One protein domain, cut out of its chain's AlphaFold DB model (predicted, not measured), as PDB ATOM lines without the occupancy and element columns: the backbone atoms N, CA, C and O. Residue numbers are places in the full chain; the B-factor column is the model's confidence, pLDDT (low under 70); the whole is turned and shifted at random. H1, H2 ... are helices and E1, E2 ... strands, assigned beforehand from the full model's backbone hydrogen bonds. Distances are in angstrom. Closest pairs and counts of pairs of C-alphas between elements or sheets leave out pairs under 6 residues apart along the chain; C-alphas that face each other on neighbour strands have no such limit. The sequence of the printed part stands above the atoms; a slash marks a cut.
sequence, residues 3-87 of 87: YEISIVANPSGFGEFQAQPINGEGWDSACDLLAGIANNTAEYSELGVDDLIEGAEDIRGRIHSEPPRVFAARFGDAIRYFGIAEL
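Overview. This is residues 3 to 87 of the 87 residues of an uncharacterized protein of Rhodospirillaceae bacterium (UniProt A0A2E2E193). A strongly twisted, curled antiparallel sheet, E2-E1-E5-E4-E3, has one short helix, H1, over part of it; the long link after E3 pairs by residues 63 to 64 with edge strand E2. The 85 printed residues run E1, E2, H1, E3, E4, E5, class mixed, with 39 in named elements. The whole is compact, radius of gyration of the C-alphas 12.3 A, spanning 34 by 31 by 22 A.

Along the chain. Find C-alpha 3 at (-118.699, -195.036, 301.915); E1 runs to 9, 19.8 A. Next come E2, 17 to 19; H1, 30 to 38; E3, 43 to 46; E4, 69 to 75, 19.0 A; and E5, 78 to 86, 26.5 A, ending at (-119.576, -189.075, 299.163).

Arrangement. Look for N 8 and O 18, 3.1 A, in hairpin E1-E2, and N 5 and O 83, 2.9 A, between E1 and E5. E3, E4 and E5 form a meander, successive antiparallel neighbours: N 72 and O 45, 2.9 A; N 73 and O 80, 2.8 A. H1, every O i to N i+4 pair within hydrogen-bond range, is on the sheet, height 7.9 A, only just over E5, with 3 C-alphas falling on it.

Size, cuts and confidence. The printed part has no cut; E3 to E4 is a long link. Confidence is under 70 at residues 12 to 15 and 23 to 24.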
ATOM      1  N   TYR A   3    -119.665-194.090 301.370       86.75
ATOM      2  CA  TYR A   3    -118.699-195.036 301.915       86.75
ATOM      3  C   TYR A   3    -118.302-194.710 303.349       86.75
ATOM      4  O   TYR A   3    -118.245-193.541 303.739       86.75
ATOM      5  N   GLU A   4    -117.981-195.759 304.105       88.94
ATOM      6  CA  GLU A   4    -117.442-195.642 305.454       88.94
ATOM      7  C   GLU A   4    -115.952-195.275 305.400       88.94
ATOM      8  O   GLU A   4    -115.156-195.827 304.633       88.94
ATOM      9  N   ILE A   5    -115.568-194.328 306.248       90.94
ATOM     10  CA  ILE A   5    -114.182-193.962 306.512       90.94
ATOM     11  C   ILE A   5    -113.869-194.322 307.952       90.94
ATOM     12  O   ILE A   5    -114.449-193.759 308.876       90.94
ATOM     13  N   SER A   6    -112.907-195.212 308.166       90.94
ATOM     14  CA  SER A   6    -112.439-195.511 309.518       90.94
ATOM     15  C   SER A   6    -111.560-194.374 310.044       90.94
ATOM     16  O   SER A   6    -110.662-193.901 309.344       90.94
ATOM     17  N   ILE A   7    -111.775-193.960 311.294       92.38
ATOM     18  CA  ILE A   7    -110.945-192.958 311.968       92.38
ATOM     19  C   ILE A   7    -110.117-193.664 313.040       92.38
ATOM     20  O   ILE A   7    -110.647-194.339 313.922       92.38
ATOM     21  N   VAL A   8    -108.798-193.519 312.955       90.81
ATOM     22  CA  VAL A   8    -107.848-194.196 313.849       90.81
ATOM     23  C   VAL A   8    -106.862-193.204 314.442       90.81
ATOM     24  O   VAL A   8    -106.652-192.126 313.885       90.81
ATOM     25  N   ALA A   9    -106.220-193.577 315.549       86.75
ATOM     26  CA  ALA A   9    -105.124-192.793 316.110       86.75
ATOM     27  C   ALA A   9    -104.015-192.606 315.061       86.75
ATOM     28  O   ALA A   9    -103.612-193.566 314.396       86.75
ATOM     29  N   ASN A  10    -103.528-191.377 314.901       80.56
ATOM     30  CA  ASN A  10    -102.462-191.082 313.956       80.56
ATOM     31  C   ASN A  10    -101.091-191.265 314.634       80.56
ATOM     32  O   ASN A  10    -100.732-190.478 315.511       80.56
ATOM     33  N   PRO A  11    -100.272-192.247 314.218       70.81
ATOM     34  CA  PRO A  11     -98.962-192.471 314.828       70.81
ATOM     35  C   PRO A  11     -97.925-191.388 314.474       70.81
ATOM     36  O   PRO A  11     -96.842-191.378 315.052       70.81
ATOM     37  N   SER A  12     -98.215-190.503 313.512       65.62
ATOM     38  CA  SER A  12     -97.233-189.579 312.922       65.62
ATOM     39  C   SER A  12     -97.154-188.187 313.567       65.62
ATOM     40  O   SER A  12     -96.305-187.389 313.175       65.62
ATOM     41  N   GLY A  13     -97.992-187.882 314.565       58.94
ATOM     42  CA  GLY A  13     -97.917-186.631 315.337       58.94
ATOM     43  C   GLY A  13     -98.527-185.382 314.676       58.94
ATOM     44  O   GLY A  13     -98.470-184.308 315.271       58.94
ATOM     45  N   PHE A  14     -99.135-185.497 313.489       58.06
ATOM     46  CA  PHE A  14     -99.939-184.436 312.860       58.06
ATOM     47  C   PHE A  14    -101.436-184.751 312.988       58.06
ATOM     48  O   PHE A  14    -101.977-185.539 312.214       58.06
ATOM     49  N   GLY A  15    -102.105-184.128 313.962       61.53
ATOM     50  CA  GLY A  15    -103.452-184.530 314.383       61.53
ATOM     51  C   GLY A  15    -103.396-185.786 315.254       61.53
ATOM     52  O   GLY A  15    -102.543-186.650 315.063       61.53
ATOM     53  N   GLU A  16    -104.268-185.874 316.253       82.62
ATOM     54  CA  GLU A  16    -104.315-187.037 317.151       82.62
ATOM     55  C   GLU A  16    -104.972-188.243 316.465       82.62
ATOM     56  O   GLU A  16    -104.665-189.397 316.774       82.62
ATOM     57  N   PHE A  17    -105.807-187.971 315.462       89.69
ATOM     58  CA  PHE A  17    -106.517-188.960 314.663       89.69
ATOM     59  C   PHE A  17    -106.282-188.726 313.168       89.69
ATOM     60  O   PHE A  17    -105.893-187.639 312.742       89.69
ATOM     61  N   GLN A  18    -106.530-189.745 312.353       90.88
ATOM     62  CA  GLN A  18    -106.500-189.656 310.895       90.88
ATOM     63  C   GLN A  18    -107.668-190.431 310.283       90.88
ATOM     64  O   GLN A  18    -108.000-191.530 310.737       90.88
ATOM     65  N   ALA A  19    -108.249-189.869 309.226       89.81
ATOM     66  CA  ALA A  19    -109.129-190.592 308.324       89.81
ATOM     67  C   ALA A  19    -108.304-191.588 307.497       89.81
ATOM     68  O   ALA A  19    -107.356-191.208 306.803       89.81
ATOM     69  N   GLN A  20    -108.635-192.875 307.586       85.88
ATOM     70  CA  GLN A  20    -108.064-193.894 306.710       85.88
ATOM     71  C   GLN A  20    -108.744-193.870 305.333       85.88
ATOM     72  O   GLN A  20    -109.822-193.292 305.190       85.88
ATOM     73  N   PRO A  21    -108.130-194.476 304.300       76.62
ATOM     74  CA  PRO A  21    -108.777-194.624 303.004       76.62
ATOM     75  C   PRO A  21    -110.167-195.253 303.134       76.62
ATOM     76  O   PRO A  21    -110.421-196.028 304.056       76.62
ATOM     77  N   ILE A  22    -111.039-194.908 302.188       77.38
ATOM     78  CA  ILE A  22    -112.388-195.459 302.072       77.38
ATOM     79  C   ILE A  22    -112.321-196.988 302.137       77.38
ATOM     80  O   ILE A  22    -111.690-197.621 301.287       77.38
ATOM     81  N   ASN A  23    -112.968-197.560 303.149       65.62
ATOM     82  CA  ASN A  23    -112.993-198.993 303.395       65.62
ATOM     83  C   ASN A  23    -114.443-199.478 303.305       65.62
ATOM     84  O   ASN A  23    -115.334-198.889 303.908       65.62
ATOM     85  N   GLY A  24    -114.670-200.584 302.593       67.75
ATOM     86  CA  GLY A  24    -115.961-201.275 302.585       67.75
ATOM     87  C   GLY A  24    -116.757-201.161 301.286       67.75
ATOM     88  O   GLY A  24    -116.267-200.690 300.258       67.75
ATOM     89  N   GLU A  25    -117.984-201.678 301.339       77.88
ATOM     90  CA  GLU A  25    -118.930-201.641 300.225       77.88
ATOM     91  C   GLU A  25    -119.517-200.235 300.063       77.88
ATOM     92  O   GLU A  25    -119.718-199.511 301.038       77.88
ATOM     93  N   GLY A  26    -119.757-199.837 298.814       82.38
ATOM     94  CA  GLY A  26    -120.453-198.591 298.516       82.38
ATOM     95  C   GLY A  26    -121.947-198.752 298.755       82.38
ATOM     96  O   GLY A  26    -122.545-199.729 298.308       82.38
ATOM     97  N   TRP A  27    -122.544-197.774 299.424       86.44
ATOM     98  CA  TRP A  27    -123.965-197.737 299.744       86.44
ATOM     99  C   TRP A  27    -124.688-196.716 298.865       86.44
ATOM    100  O   TRP A  27    -124.120-195.687 298.479       86.44
ATOM    101  N   ASP A  28    -125.955-196.994 298.561       88.12
ATOM    102  CA  ASP A  28    -126.801-196.104 297.757       88.12
ATOM    103  C   ASP A  28    -127.175-194.820 298.513       88.12
ATOM    104  O   ASP A  28    -127.396-193.774 297.896       88.12
ATOM    105  N   SER A  29    -127.209-194.877 299.849       89.25
ATOM    106  CA  SER A  29    -127.434-193.720 300.708       89.25
ATOM    107  C   SER A  29    -126.669-193.805 302.033       89.25
ATOM    108  O   SER A  29    -126.354-194.886 302.535       89.25
ATOM    109  N   ALA A  30    -126.432-192.647 302.658       86.00
ATOM    110  CA  ALA A  30    -125.892-192.577 304.017       86.00
ATOM    111  C   ALA A  30    -126.807-193.259 305.054       86.00
ATOM    112  O   ALA A  30    -126.313-193.773 306.052       86.00
ATOM    113  N   CYS A  31    -128.125-193.280 304.827       88.19
ATOM    114  CA  CYS A  31    -129.074-193.953 305.715       88.19
ATOM    115  C   CYS A  31    -128.892-195.473 305.686       88.19
ATOM    116  O   CYS A  31    -128.919-196.097 306.743       88.19
ATOM    117  N   ASP A  32    -128.672-196.058 304.506       88.81
ATOM    118  CA  ASP A  32    -128.452-197.503 304.369       88.81
ATOM    119  C   ASP A  32    -127.132-197.921 305.020       88.81
ATOM    120  O   ASP A  32    -127.087-198.907 305.754       88.81
ATOM    121  N   LEU A  33    -126.083-197.112 304.833       88.06
ATOM    122  CA  LEU A  33    -124.800-197.288 305.514       88.06
ATOM    123  C   LEU A  33    -124.979-197.260 307.037       88.06
ATOM    124  O   LEU A  33    -124.551-198.182 307.732       88.06
ATOM    125  N   LEU A  34    -125.645-196.228 307.565       89.75
ATOM    126  CA  LEU A  34    -125.886-196.093 309.002       89.75
ATOM    127  C   LEU A  34    -126.761-197.226 309.549       89.75
ATOM    128  O   LEU A  34    -126.502-197.705 310.649       89.75
ATOM    129  N   ALA A  35    -127.747-197.708 308.790       89.31
ATOM    130  CA  ALA A  35    -128.525-198.891 309.150       89.31
ATOM    131  C   ALA A  35    -127.651-200.158 309.197       89.31
ATOM    132  O   ALA A  35    -127.798-200.980 310.103       89.31
ATOM    133  N   GLY A  36    -126.706-200.306 308.265       86.00
ATOM    134  CA  GLY A  36    -125.702-201.371 308.278       86.00
ATOM    135  C   GLY A  36    -124.817-201.335 309.526       86.00
ATOM    136  O   GLY A  36    -124.606-202.372 310.159       86.00
ATOM    137  N   ILE A  37    -124.357-200.149 309.929       85.56
ATOM    138  CA  ILE A  37    -123.584-199.959 311.165       85.56
ATOM    139  C   ILE A  37    -124.448-200.248 312.392       85.56
ATOM    140  O   ILE A  37    -124.028-201.022 313.247       85.56
ATOM    141  N   ALA A  38    -125.678-199.730 312.435       87.06
ATOM    142  CA  ALA A  38    -126.624-199.955 313.526       87.06
ATOM    143  C   ALA A  38    -126.866-201.448 313.796       87.06
ATOM    144  O   ALA A  38    -126.960-201.856 314.948       87.06
ATOM    145  N   ASN A  39    -126.913-202.278 312.749       86.44
ATOM    146  CA  ASN A  39    -127.055-203.731 312.885       86.44
ATOM    147  C   ASN A  39    -125.829-204.417 313.520       86.44
ATOM    148  O   ASN A  39    -125.946-205.535 314.019       86.44
ATOM    149  N   ASN A  40    -124.659-203.773 313.489       82.31
ATOM    150  CA  ASN A  40    -123.384-204.305 313.976       82.31
ATOM    151  C   ASN A  40    -122.872-203.616 315.256       82.31
ATOM    152  O   ASN A  40    -121.857-204.038 315.814       82.31
ATOM    153  N   THR A  41    -123.554-202.572 315.730       84.06
ATOM    154  CA  THR A  41    -123.176-201.775 316.908       84.06
ATOM    155  C   THR A  41    -124.263-201.804 317.966       84.06
ATOM    156  O   THR A  41    -125.441-201.896 317.637       84.06
ATOM    157  N   ALA A  42    -123.891-201.644 319.235       82.50
ATOM    158  CA  ALA A  42    -124.882-201.474 320.297       82.50
ATOM    159  C   ALA A  42    -125.541-200.081 320.252       82.50
ATOM    160  O   ALA A  42    -126.740-199.953 320.488       82.50
ATOM    161  N   GLU A  43    -124.750-199.053 319.944       91.38
ATOM    162  CA  GLU A  43    -125.155-197.646 319.900       91.38
ATOM    163  C   GLU A  43    -124.152-196.837 319.064       91.38
ATOM    164  O   GLU A  43    -122.978-197.216 318.961       91.38
ATOM    165  N   TYR A  44    -124.600-195.721 318.486       94.31
ATOM    166  CA  TYR A  44    -123.741-194.725 317.848       94.31
ATOM    167  C   TYR A  44    -124.350-193.317 317.957       94.31
ATOM    168  O   TYR A  44    -125.561-193.183 318.123       94.31
ATOM    169  N   SER A  45    -123.515-192.282 317.854       95.44
ATOM    170  CA  SER A  45    -123.903-190.861 317.892       95.44
ATOM    171  C   SER A  45    -123.053-190.032 316.923       95.44
ATOM    172  O   SER A  45    -121.840-190.252 316.831       95.44
ATOM    173  N   GLU A  46    -123.649-189.060 316.230       95.88
ATOM    174  CA  GLU A  46    -122.941-188.112 315.358       95.88
ATOM    175  C   GLU A  46    -122.309-186.971 316.175       95.88
ATOM    176  O   GLU A  46    -122.972-186.284 316.956       95.88
ATOM    177  N   LEU A  47    -121.003-186.748 315.996       95.06
ATOM    178  CA  LEU A  47    -120.240-185.796 316.801       95.06
ATOM    179  C   LEU A  47    -120.691-184.353 316.547       95.06
ATOM    180  O   LEU A  47    -120.616-183.825 315.434       95.06
ATOM    181  N   GLY A  48    -121.113-183.705 317.636       93.06
ATOM    182  CA  GLY A  48    -121.634-182.338 317.690       93.06
ATOM    183  C   GLY A  48    -122.918-182.092 316.920       93.06
ATOM    184  O   GLY A  48    -123.216-180.938 316.607       93.06
ATOM    185  N   VAL A  49    -123.647-183.163 316.633       93.62
ATOM    186  CA  VAL A  49    -125.062-183.120 316.276       93.62
ATOM    187  C   VAL A  49    -125.864-183.746 317.413       93.62
ATOM    188  O   VAL A  49    -126.776-183.105 317.931       93.62
ATOM    189  N   ASP A  50    -125.467-184.944 317.839       93.50
ATOM    190  CA  ASP A  50    -126.122-185.701 318.901       93.50
ATOM    191  C   ASP A  50    -125.414-185.530 320.254       93.50
ATOM    192  O   ASP A  50    -124.241-185.143 320.329       93.50
ATOM    193  N   ASP A  51    -126.117-185.890 321.332       94.50
ATOM    194  CA  ASP A  51    -125.474-186.164 322.617       94.50
ATOM    195  C   ASP A  51    -124.567-187.394 322.467       94.50
ATOM    196  O   ASP A  51    -124.988-188.446 321.978       94.50
ATOM    197  N   LEU A  52    -123.302-187.259 322.872       93.56
ATOM    198  CA  LEU A  52    -122.321-188.327 322.704       93.56
ATOM    199  C   LEU A  52    -122.641-189.523 323.600       93.56
ATOM    200  O   LEU A  52    -122.952-189.367 324.783       93.56
ATOM    201  N   ILE A  53    -122.477-190.722 323.041       94.12
ATOM    202  CA  ILE A  53    -122.519-191.964 323.816       94.12
ATOM    203  C   ILE A  53    -121.479-191.942 324.948       94.12
ATOM    204  O   ILE A  53    -120.409-191.338 324.830       94.12
ATOM    205  N   GLU A  54    -121.779-192.617 326.059       93.38
ATOM    206  CA  GLU A  54    -120.909-192.608 327.235       93.38
ATOM    207  C   GLU A  54    -119.495-193.105 326.884       93.38
ATOM    208  O   GLU A  54    -119.324-194.160 326.267       93.38
ATOM    209  N   GLY A  55    -118.475-192.346 327.287       92.12
ATOM    210  CA  GLY A  55    -117.068-192.666 327.029       92.12
ATOM    211  C   GLY A  55    -116.549-192.249 325.649       92.12
ATOM    212  O   GLY A  55    -115.348-192.370 325.413       92.12
ATOM    213  N   ALA A  56    -117.401-191.741 324.752       94.06
ATOM    214  CA  ALA A  56    -116.941-191.076 323.538       94.06
ATOM    215  C   ALA A  56    -116.481-189.639 323.835       94.06
ATOM    216  O   ALA A  56    -117.038-188.941 324.681       94.06
ATOM    217  N   GLU A  57    -115.468-189.192 323.099       93.62
ATOM    218  CA  GLU A  57    -114.980-187.818 323.100       93.62
ATOM    219  C   GLU A  57    -115.324-187.146 321.772       93.62
ATOM    220  O   GLU A  57    -115.339-187.785 320.716       93.62
ATOM    221  N   ASP A  58    -115.536-185.830 321.803       93.69
ATOM    222  CA  ASP A  58    -115.583-185.049 320.572       93.69
ATOM    223  C   ASP A  58    -114.156-184.872 320.031       93.69
ATOM    224  O   ASP A  58    -113.354-184.090 320.550       93.69
ATOM    225  N   ILE A  59    -113.824-185.648 319.001       92.75
ATOM    226  CA  ILE A  59    -112.505-185.642 318.361       92.75
ATOM    227  C   ILE A  59    -112.447-184.753 317.109       92.75
ATOM    228  O   ILE A  59    -111.419-184.727 316.428       92.75
ATOM    229  N   ARG A  60    -113.519-184.018 316.787       92.25
ATOM    230  CA  ARG A  60    -113.533-183.097 315.641       92.25
ATOM    231  C   ARG A  60    -112.504-181.982 315.823       92.25
ATOM    232  O   ARG A  60    -112.190-181.564 316.936       92.25
ATOM    233  N   GLY A  61    -111.922-181.526 314.721       90.62
ATOM    234  CA  GLY A  61    -110.775-180.619 314.695       90.62
ATOM    235  C   GLY A  61    -109.434-181.273 315.058       90.62
ATOM    236  O   GLY A  61    -108.395-180.625 314.918       90.62
ATOM    237  N   ARG A  62    -109.422-182.543 315.495       91.44
ATOM    238  CA  ARG A  62    -108.205-183.324 315.807       91.44
ATOM    239  C   ARG A  62    -107.925-184.413 314.763       91.44
ATOM    240  O   ARG A  62    -106.925-185.124 314.897       91.44
ATOM    241  N   ILE A  63    -108.775-184.547 313.739       91.00
ATOM    242  CA  ILE A  63    -108.670-185.568 312.691       91.00
ATOM    243  C   ILE A  63    -107.966-184.990 311.458       91.00
ATOM    244  O   ILE A  63    -108.403-184.012 310.854       91.00
ATOM    245  N   HIS A  64    -106.877-185.621 311.031       89.56
ATOM    246  CA  HIS A  64    -106.269-185.329 309.740       89.56
ATOM    247  C   HIS A  64    -107.150-185.852 308.597       89.56
ATOM    248  O   HIS A  64    -107.562-187.013 308.622       89.56
ATOM    249  N   SER A  65    -107.404-185.004 307.592       87.88
ATOM    250  CA  SER A  65    -108.368-185.263 306.507       87.88
ATOM    251  C   SER A  65    -109.779-185.562 307.031       87.88
ATOM    252  O   SER A  65    -110.410-186.536 306.628       87.88
ATOM    253  N   GLU A  66    -110.246-184.731 307.967       89.50
ATOM    254  CA  GLU A  66    -111.542-184.881 308.636       89.50
ATOM    255  C   GLU A  66    -112.718-184.971 307.641       89.50
ATOM    256  O   GLU A  66    -112.871-184.084 306.792       89.50
ATOM    257  N   PRO A  67    -113.561-186.018 307.731       89.25
ATOM    258  CA  PRO A  67    -114.770-186.120 306.925       89.25
ATOM    259  C   PRO A  67    -115.856-185.157 307.436       89.25
ATOM    260  O   PRO A  67    -115.874-184.814 308.616       89.25
ATOM    261  N   PRO A  68    -116.811-184.750 306.580       89.19
ATOM    262  CA  PRO A  68    -117.842-183.775 306.945       89.19
ATOM    263  C   PRO A  68    -118.792-184.269 308.044       89.19
ATOM    264  O   PRO A  68    -119.385-183.459 308.750       89.19
ATOM    265  N   ARG A  69    -118.951-185.590 308.170       92.44
ATOM    266  CA  ARG A  69    -119.753-186.241 309.208       92.44
ATOM    267  C   ARG A  69    -118.891-187.266 309.919       92.44
ATOM    268  O   ARG A  69    -118.292-188.122 309.260       92.44
ATOM    269  N   VAL A  70    -118.839-187.167 311.243       94.00
ATOM    270  CA  VAL A  70    -118.039-188.020 312.126       94.00
ATOM    271  C   VAL A  70    -118.956-188.616 313.178       94.00
ATOM    272  O   VAL A  70    -119.790-187.918 313.745       94.00
ATOM    273  N   PHE A  71    -118.768-189.891 313.471       95.62
ATOM    274  CA  PHE A  71    -119.591-190.660 314.387       95.62
ATOM    275  C   PHE A  71    -118.710-191.407 315.379       95.62
ATOM    276  O   PHE A  71    -117.607-191.847 315.041       95.62
ATOM    277  N   ALA A  72    -119.225-191.584 316.591       95.56
ATOM    278  CA  ALA A  72    -118.728-192.554 317.555       95.56
ATOM    279  C   ALA A  72    -119.701-193.729 317.608       95.56
ATOM    280  O   ALA A  72    -120.908-193.518 317.663       95.56
ATOM    281  N   ALA A  73    -119.186-194.954 317.622       94.12
ATOM    282  CA  ALA A  73    -119.972-196.171 317.770       94.12
ATOM    283  C   ALA A  73    -119.366-197.106 318.813       94.12
ATOM    284  O   ALA A  73    -118.144-197.271 318.895       94.12
ATOM    285  N   ARG A  74    -120.239-197.773 319.570       93.06
ATOM    286  CA  ARG A  74    -119.861-198.789 320.550       93.06
ATOM    287  C   ARG A  74    -119.883-200.182 319.925       93.06
ATOM    288  O   ARG A  74    -120.936-200.707 319.550       93.06
ATOM    289  N   PHE A  75    -118.708-200.804 319.892       88.38
ATOM    290  CA  PHE A  75    -118.500-202.189 319.482       88.38
ATOM    291  C   PHE A  75    -117.996-203.001 320.681       88.38
ATOM    292  O   PHE A  75    -116.795-203.046 320.961       88.38
ATOM    293  N   GLY A  76    -118.919-203.636 321.407       87.81
ATOM    294  CA  GLY A  76    -118.612-204.262 322.697       87.81
ATOM    295  C   GLY A  76    -118.223-203.204 323.733       87.81
ATOM    296  O   GLY A  76    -118.957-202.239 323.921       87.81
ATOM    297  N   ASP A  77    -117.053-203.353 324.354       87.25
ATOM    298  CA  ASP A  77    -116.529-202.393 325.341       87.25
ATOM    299  C   ASP A  77    -115.671-201.277 324.716       87.25
ATOM    300  O   ASP A  77    -115.147-200.418 325.425       87.25
ATOM    301  N   ALA A  78    -115.489-201.288 323.392       90.19
ATOM    302  CA  ALA A  78    -114.649-200.325 322.692       90.19
ATOM    303  C   ALA A  78    -115.485-199.282 321.944       90.19
ATOM    304  O   ALA A  78    -116.404-199.625 321.195       90.19
ATOM    305  N   ILE A  79    -115.094-198.015 322.078       93.19
ATOM    306  CA  ILE A  79    -115.582-196.929 321.228       93.19
ATOM    307  C   ILE A  79    -114.684-196.836 320.000       93.19
ATOM    308  O   ILE A  79    -113.455-196.803 320.103       93.19
ATOM    309  N   ARG A  80    -115.305-196.815 318.823       92.81
ATOM    310  CA  ARG A  80    -114.637-196.594 317.541       92.81
ATOM    311  C   ARG A  80    -115.232-195.378 316.862       92.81
ATOM    312  O   ARG A  80    -116.418-195.099 317.022       92.81
ATOM    313  N   TYR A  81    -114.408-194.698 316.079       93.94
ATOM    314  CA  TYR A  81    -114.819-193.529 315.322       93.94
ATOM    315  C   TYR A  81    -114.799-193.838 313.830       93.94
ATOM    316  O   TYR A  81    -113.898-194.519 313.332       93.94
ATOM    317  N   PHE A  82    -115.787-193.319 313.118       93.88
ATOM    318  CA  PHE A  82    -115.878-193.432 311.670       93.88
ATOM    319  C   PHE A  82    -116.513-192.170 311.084       93.88
ATOM    320  O   PHE A  82    -117.082-191.351 311.800       93.88
ATOM    321  N   GLY A  83    -116.400-191.998 309.777       92.69
ATOM    322  CA  GLY A  83    -117.079-190.949 309.033       92.69
ATOM    323  C   GLY A  83    -117.719-191.483 307.764       92.69
ATOM    324  O   GLY A  83    -117.572-192.657 307.422       92.69
ATOM    325  N   ILE A  84    -118.424-190.602 307.062       90.69
ATOM    326  CA  ILE A  84    -119.051-190.912 305.773       90.69
ATOM    327  C   ILE A  84    -118.478-189.974 304.712       90.69
ATOM    328  O   ILE A  84    -118.466-188.756 304.903       90.69
ATOM    329  N   ALA A  85    -118.032-190.541 303.591       85.94
ATOM    330  CA  ALA A  85    -117.687-189.789 302.387       85.94
ATOM    331  C   ALA A  85    -118.673-190.047 301.251       85.94
ATOM    332  O   ALA A  85    -119.222-191.143 301.110       85.94
ATOM    333  N   GLU A  86    -118.838-189.021 300.419       82.69
ATOM    334  CA  GLU A  86    -119.576-189.075 299.163       82.69
ATOM    335  C   GLU A  86    -118.587-189.019 297.994       82.69
ATOM    336  O   GLU A  86    -117.717-188.143 297.956       82.69
ATOM    337  N   LEU A  87    -118.726-189.960 297.056       72.81
ATOM    338  CA  LEU A  87    -118.047-189.979 295.754       72.81
ATOM    339  C   LEU A  87    -119.064-189.893 294.613       72.81
ATOM    340  O   LEU A  87    -120.143-190.536 294.729       72.81
TER     341      LEU A  87